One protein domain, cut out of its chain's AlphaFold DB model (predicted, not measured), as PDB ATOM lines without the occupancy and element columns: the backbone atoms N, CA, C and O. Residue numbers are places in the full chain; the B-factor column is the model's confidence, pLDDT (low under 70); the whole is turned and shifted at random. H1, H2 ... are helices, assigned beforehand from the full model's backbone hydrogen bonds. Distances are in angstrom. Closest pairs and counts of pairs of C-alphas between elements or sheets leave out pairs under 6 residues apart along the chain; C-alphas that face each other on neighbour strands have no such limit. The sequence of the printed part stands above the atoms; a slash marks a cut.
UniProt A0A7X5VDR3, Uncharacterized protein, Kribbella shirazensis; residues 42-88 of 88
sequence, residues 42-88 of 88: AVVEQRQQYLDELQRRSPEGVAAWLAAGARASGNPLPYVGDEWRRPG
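Overview. This is residues 42 to 88 of the 88 residues of an uncharacterized protein of Kribbella shirazensis (UniProt A0A7X5VDR3). A long helix, H1, and a shorter one, H2, meet at a corner and open as a V; the chain then folds back through a loop, so that the short helix H3 packs on H2. H4 follows, and H1 and the end of the printed part with residue 88 lie at opposite ends of the longest axis. The 47 printed residues have four named helices, H1, H2, H3 and H4 in that order, and no named strand; the class is all helix. The whole is only just compact, close to loose, with a radius of gyration of the C-alphas of 10.9 A, and only just elongated, spanning 40 by 20 by 13 A.

Along the chain. H1 takes residues 42 to 57 and is 23.1 A long, from C-alpha 42 at (-4.643, -55.702, -1.487). H2, residues 59 to 67, is 12.4 A long and ends with C-alpha 67 at (12.568, -40.972, 12.496). H3, residues 77 to 80, and H4, residues 82 to 85, are each 5.1 A long; C-alpha 85 is at (-1.035, -32.027, 18.010).

Arrangement. H1, with residues 54 to 55 alone, only just touches H2, with 3 pairs of C-alphas within 8 A, and only at the corner by their link; the closest C-alphas, of Gln 55 and Val 62, are 5.8 A apart. They run opposite ways at a steep tilt of 59 degrees. H2 and H3 touch, the closest C-alphas being those of Gly 61 and Tyr 79, 4.6 A apart. H1 and H3 are close but not clearly touching, with the C-alphas of Leu 54 and Val 80 7.0 A apart. H4 is close to but not clearly touching H3, with the closest C-alphas, of Pro 78 and Trp 84, 6.7 A apart. H1 and H4 are apart. In H1 and H2 every O i to N i+4 pair is within hydrogen-bond range; H3 and H4 are too short for such a pair, and each has its one O i to N i+3 pair within range.

Size, cuts and confidence. The C-alphas farthest apart, of Ala 42 and Gly 88, the chain's last residue, are 39.8 A apart. The printed part has no cut and no long link. The mean pLDDT of the printed part is 90.6; residues 87 to 88 are under 70.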
ATOM      1  N   ALA A  42      -3.467 -56.387  -2.028       92.25
ATOM      2  CA  ALA A  42      -4.643 -55.702  -1.487       92.25
ATOM      3  C   ALA A  42      -4.410 -55.167  -0.059       92.25
ATOM      4  O   ALA A  42      -4.844 -54.067   0.290       92.25
ATOM      5  N   VAL A  43      -3.692 -55.918   0.785       94.12
ATOM      6  CA  VAL A  43      -3.343 -55.453   2.138       94.12
ATOM      7  C   VAL A  43      -2.314 -54.321   2.095       94.12
ATOM      8  O   VAL A  43      -2.420 -53.383   2.885       94.12
ATOM      9  N   VAL A  44      -1.330 -54.375   1.195       95.31
ATOM     10  CA  VAL A  44      -0.340 -53.299   1.017       95.31
ATOM     11  C   VAL A  44      -1.004 -52.011   0.523       95.31
ATOM     12  O   VAL A  44      -0.749 -50.956   1.099       95.31
ATOM     13  N   GLU A  45      -1.904 -52.090  -0.455       95.06
ATOM     14  CA  GLU A  45      -2.685 -50.945  -0.946       95.06
ATOM     15  C   GLU A  45      -3.529 -50.331   0.177       95.06
ATOM     16  O   GLU A  45      -3.517 -49.120   0.396       95.06
ATOM     17  N   GLN A  46      -4.193 -51.168   0.980       93.19
ATOM     18  CA  GLN A  46      -4.961 -50.689   2.125       93.19
ATOM     19  C   GLN A  46      -4.074 -49.999   3.175       93.19
ATOM     20  O   GLN A  46      -4.476 -49.008   3.790       93.19
ATOM     21  N   ARG A  47      -2.862 -50.516   3.389       95.00
ATOM     22  CA  ARG A  47      -1.878 -49.934   4.307       95.00
ATOM     23  C   ARG A  47      -1.356 -48.591   3.821       95.00
ATOM     24  O   ARG A  47      -1.154 -47.712   4.655       95.00
ATOM     25  N   GLN A  48      -1.175 -48.428   2.514       94.88
ATOM     26  CA  GLN A  48      -0.824 -47.144   1.918       94.88
ATOM     27  C   GLN A  48      -1.897 -46.096   2.228       94.88
ATOM     28  O   GLN A  48      -1.571 -45.051   2.776       94.88
ATOM     29  N   GLN A  49      -3.176 -46.425   2.031       93.94
ATOM     30  CA  GLN A  49      -4.280 -45.505   2.334       93.94
ATOM     31  C   GLN A  49      -4.317 -45.075   3.812       93.94
ATOM     32  O   GLN A  49      -4.612 -43.921   4.118       93.94
ATOM     33  N   TYR A  50      -4.005 -45.983   4.746       93.56
ATOM     34  CA  TYR A  50      -3.910 -45.624   6.165       93.56
ATOM     35  C   TYR A  50      -2.748 -44.669   6.447       93.56
ATOM     36  O   TYR A  50      -2.913 -43.740   7.234       93.56
ATOM     37  N   LEU A  51      -1.586 -44.886   5.824       93.50
ATOM     38  CA  LEU A  51      -0.442 -43.984   5.963       93.50
ATOM     39  C   LEU A  51      -0.724 -42.616   5.352       93.50
ATOM     40  O   LEU A  51      -0.405 -41.615   5.984       93.50
ATOM     41  N   ASP A  52      -1.351 -42.572   4.181       94.31
ATOM     42  CA  ASP A  52      -1.718 -41.323   3.516       94.31
ATOM     43  C   ASP A  52      -2.661 -40.498   4.398       94.31
ATOM     44  O   ASP A  52      -2.457 -39.299   4.585       94.31
ATOM     45  N   GLU A  53      -3.650 -41.143   5.022       94.19
ATOM     46  CA  GLU A  53      -4.569 -40.470   5.937       94.19
ATOM     47  C   GLU A  53      -3.877 -40.008   7.233       94.19
ATOM     48  O   GLU A  53      -4.115 -38.887   7.688       94.19
ATOM     49  N   LEU A  54      -2.978 -40.815   7.812       93.12
ATOM     50  CA  LEU A  54      -2.170 -40.407   8.970       93.12
ATOM     51  C   LEU A  54      -1.266 -39.211   8.634       93.12
ATOM     52  O   LEU A  54      -1.219 -38.243   9.394       93.12
ATOM     53  N   GLN A  55      -0.600 -39.251   7.478       93.56
ATOM     54  CA  GLN A  55       0.258 -38.179   6.978       93.56
ATOM     55  C   GLN A  55      -0.551 -36.907   6.725       93.56
ATOM     56  O   GLN A  55      -0.100 -35.820   7.066       93.56
ATOM     57  N   ARG A  56      -1.762 -37.024   6.168       92.62
ATOM     58  CA  ARG A  56      -2.662 -35.890   5.928       92.62
ATOM     59  C   ARG A  56      -3.091 -35.208   7.232       92.62
ATOM     60  O   ARG A  56      -3.260 -33.992   7.247       92.62
ATOM     61  N   ARG A  57      -3.289 -35.975   8.312       91.88
ATOM     62  CA  ARG A  57      -3.728 -35.460   9.625       91.88
ATOM     63  C   ARG A  57      -2.598 -34.908  10.485       91.88
ATOM     64  O   ARG A  57      -2.807 -33.920  11.183       91.88
ATOM     65  N   SER A  58      -1.440 -35.564  10.476       92.44
ATOM     66  CA  SER A  58      -0.281 -35.189  11.292       92.44
ATOM     67  C   SER A  58       1.021 -35.425  10.516       92.44
ATOM     68  O   SER A  58       1.723 -36.408  10.774       92.44
ATOM     69  N   PRO A  59       1.374 -34.537   9.561       93.75
ATOM     70  CA  PRO A  59       2.587 -34.697   8.760       93.75
ATOM     71  C   PRO A  59       3.858 -34.774   9.617       93.75
ATOM     72  O   PRO A  59       4.712 -35.633   9.403       93.75
ATOM     73  N   GLU A  60       3.962 -33.895  10.618       93.94
ATOM     74  CA  GLU A  60       5.101 -33.836  11.540       93.94
ATOM     75  C   GLU A  60       5.148 -35.054  12.465       93.94
ATOM     76  O   GLU A  60       6.217 -35.603  12.727       93.94
ATOM     77  N   GLY A  61       3.981 -35.521  12.909       93.94
ATOM     78  CA  GLY A  61       3.849 -36.713  13.732       93.94
ATOM     79  C   GLY A  61       4.322 -37.979  13.036       93.94
ATOM     80  O   GLY A  61       5.106 -38.751  13.587       93.94
ATOM     81  N   VAL A  62       3.902 -38.177  11.786       94.31
ATOM     82  CA  VAL A  62       4.364 -39.317  10.986       94.31
ATOM     83  C   VAL A  62       5.865 -39.222  10.717       94.31
ATOM     84  O   VAL A  62       6.564 -40.224  10.870       94.31
ATOM     85  N   ALA A  63       6.394 -38.037  10.401       94.75
ATOM     86  CA  ALA A  63       7.835 -37.850  10.232       94.75
ATOM     87  C   ALA A  63       8.617 -38.201  11.513       94.75
ATOM     88  O   ALA A  63       9.605 -38.936  11.446       94.75
ATOM     89  N   ALA A  64       8.150 -37.747  12.681       94.94
ATOM     90  CA  ALA A  64       8.754 -38.058  13.975       94.94
ATOM     91  C   ALA A  64       8.683 -39.557  14.302       94.94
ATOM     92  O   ALA A  64       9.669 -40.147  14.745       94.94
ATOM     93  N   TRP A  65       7.543 -40.194  14.032       95.12
ATOM     94  CA  TRP A  65       7.367 -41.632  14.211       95.12
ATOM     95  C   TRP A  65       8.342 -42.440  13.348       95.12
ATOM     96  O   TRP A  65       9.005 -43.349  13.850       95.12
ATOM     97  N   LEU A  66       8.475 -42.090  12.064       93.75
ATOM     98  CA  LEU A  66       9.418 -42.736  11.150       93.75
ATOM     99  C   LEU A  66      10.870 -42.526  11.600       93.75
ATOM    100  O   LEU A  66      11.633 -43.492  11.659       93.75
ATOM    101  N   ALA A  67      11.235 -41.301  11.991       94.94
ATOM    102  CA  ALA A  67      12.568 -40.972  12.496       94.94
ATOM    103  C   ALA A  67      12.917 -41.717  13.799       94.94
ATOM    104  O   ALA A  67      14.074 -42.072  14.015       94.94
ATOM    105  N   ALA A  68      11.920 -42.020  14.637       93.38
ATOM    106  CA  ALA A  68      12.081 -42.812  15.856       93.38
ATOM    107  C   ALA A  68      12.275 -44.325  15.603       93.38
ATOM    108  O   ALA A  68      12.359 -45.103  16.555       93.38
ATOM    109  N   GLY A  69      12.350 -44.768  14.341       93.12
ATOM    110  CA  GLY A  69      12.552 -46.175  13.985       93.12
ATOM    111  C   GLY A  69      11.252 -46.979  13.922       93.12
ATOM    112  O   GLY A  69      11.203 -48.128  14.375       93.12
ATOM    113  N   ALA A  70      10.188 -46.374  13.382       91.81
ATOM    114  CA  ALA A  70       8.890 -47.013  13.183       91.81
ATOM    115  C   ALA A  70       8.999 -48.420  12.574       91.81
ATOM    116  O   ALA A  70       9.691 -48.661  11.585       91.81
ATOM    117  N   ARG A  71       8.229 -49.355  13.136       92.25
ATOM    118  CA  ARG A  71       8.071 -50.714  12.601       92.25
ATOM    119  C   ARG A  71       6.742 -50.834  11.868       92.25
ATOM    120  O   ARG A  71       5.756 -50.222  12.275       92.25
ATOM    121  N   ALA A  72       6.678 -51.715  10.870       89.38
ATOM    122  CA  ALA A  72       5.451 -51.991  10.115       89.38
ATOM    123  C   ALA A  72       4.265 -52.446  11.003       89.38
ATOM    124  O   ALA A  72       3.111 -52.188  10.665       89.38
ATOM    125  N   SER A  73       4.545 -53.076  12.146       92.19
ATOM    126  CA  SER A  73       3.566 -53.494  13.163       92.19
ATOM    127  C   SER A  73       3.395 -52.504  14.326       92.19
ATOM    128  O   SER A  73       2.572 -52.731  15.214       92.19
ATOM    129  N   GLY A  74       4.193 -51.433  14.361       91.31
ATOM    130  CA  GLY A  74       4.254 -50.480  15.468       91.31
ATOM    131  C   GLY A  74       2.981 -49.647  15.620       91.31
ATOM    132  O   GLY A  74       2.193 -49.523  14.685       91.31
ATOM    133  N   ASN A  75       2.785 -49.067  16.808       92.56
ATOM    134  CA  ASN A  75       1.669 -48.162  17.089       92.56
ATOM    135  C   ASN A  75       2.066 -46.700  16.796       92.56
ATOM    136  O   ASN A  75       2.913 -46.186  17.526       92.56
ATOM    137  N   PRO A  76       1.462 -46.023  15.802       92.00
ATOM    138  CA  PRO A  76       1.757 -44.618  15.520       92.00
ATOM    139  C   PRO A  76       1.063 -43.642  16.481       92.00
ATOM    140  O   PRO A  76       1.472 -42.489  16.554       92.00
ATOM    141  N   LEU A  77       0.060 -44.093  17.253       93.81
ATOM    142  CA  LEU A  77      -0.808 -43.234  18.074       93.81
ATOM    143  C   LEU A  77      -0.081 -42.188  18.946       93.81
ATOM    144  O   LEU A  77      -0.546 -41.051  18.955       93.81
ATOM    145  N   PRO A  78       1.051 -42.493  19.618       93.00
ATOM    146  CA  PRO A  78       1.775 -41.504  20.426       93.00
ATOM    147  C   PRO A  78       2.274 -40.278  19.649       93.00
ATOM    148  O   PRO A  78       2.531 -39.245  20.252       93.00
ATOM    149  N   TYR A  79       2.413 -40.396  18.327       92.44
ATOM    150  CA  TYR A  79       2.930 -39.345  17.452       92.44
ATOM    151  C   TYR A  79       1.846 -38.698  16.585       92.44
ATOM    152  O   TYR A  79       2.106 -37.713  15.914       92.44
ATOM    153  N   VAL A  80       0.641 -39.263  16.512       91.38
ATOM    154  CA  VAL A  80      -0.400 -38.800  15.567       91.38
ATOM    155  C   VAL A  80      -1.729 -38.473  16.242       91.38
ATOM    156  O   VAL A  80      -2.585 -37.869  15.602       91.38
ATOM    157  N   GLY A  81      -1.902 -38.848  17.513       88.75
ATOM    158  CA  GLY A  81      -3.100 -38.536  18.289       88.75
ATOM    159  C   GLY A  81      -3.238 -37.047  18.630       88.75
ATOM    160  O   GLY A  81      -2.314 -36.257  18.446       88.75
ATOM    161  N   ASP A  82      -4.404 -36.667  19.160       82.62
ATOM    162  CA  ASP A  82      -4.725 -35.276  19.528       82.62
ATOM    163  C   ASP A  82      -3.714 -34.680  20.526       82.62
ATOM    164  O   ASP A  82      -3.261 -33.555  20.334       82.62
ATOM    165  N   GLU A  83      -3.268 -35.478  21.502       80.94
ATOM    166  CA  GLU A  83      -2.241 -35.104  22.489       80.94
ATOM    167  C   GLU A  83      -0.917 -34.671  21.837       80.94
ATOM    168  O   GLU A  83      -0.257 -33.759  22.321       80.94
ATOM    169  N   TRP A  84      -0.529 -35.280  20.708       83.69
ATOM    170  CA  TRP A  84       0.670 -34.873  19.968       83.69
ATOM    171  C   TRP A  84       0.483 -33.519  19.272       83.69
ATOM    172  O   TRP A  84       1.412 -32.721  19.180       83.69
ATOM    173  N   ARG A  85      -0.724 -33.253  18.763       80.44
ATOM    174  CA  ARG A  85      -1.035 -32.027  18.010       80.44
ATOM    175  C   ARG A  85      -1.295 -30.815  18.904       80.44
ATOM    176  O   ARG A  85      -1.325 -29.700  18.390       80.44
ATOM    177  N   ARG A  86      -1.468 -31.012  20.212       76.88
ATOM    178  CA  ARG A  86      -1.586 -29.945  21.211       76.88
ATOM    179  C   ARG A  86      -0.312 -29.873  22.054       76.88
ATOM    180  O   ARG A  86      -0.310 -30.373  23.177       76.88
ATOM    181  N   PRO A  87       0.772 -29.259  21.552       61.69
ATOM    182  CA  PRO A  87       1.879 -28.922  22.429       61.69
ATOM    183  C   PRO A  87       1.369 -27.887  23.445       61.69
ATOM    184  O   PRO A  87       0.838 -26.845  23.055       61.69
ATOM    185  N   GLY A  88       1.440 -28.237  24.731       61.25
ATOM    186  CA  GLY A  88       1.150 -27.329  25.844       61.25
ATOM    187  C   GLY A  88       2.168 -26.205  25.970       61.25
ATOM    188  O   GLY A  88       3.311 -26.381  25.488       61.25
TER     189      GLY A  88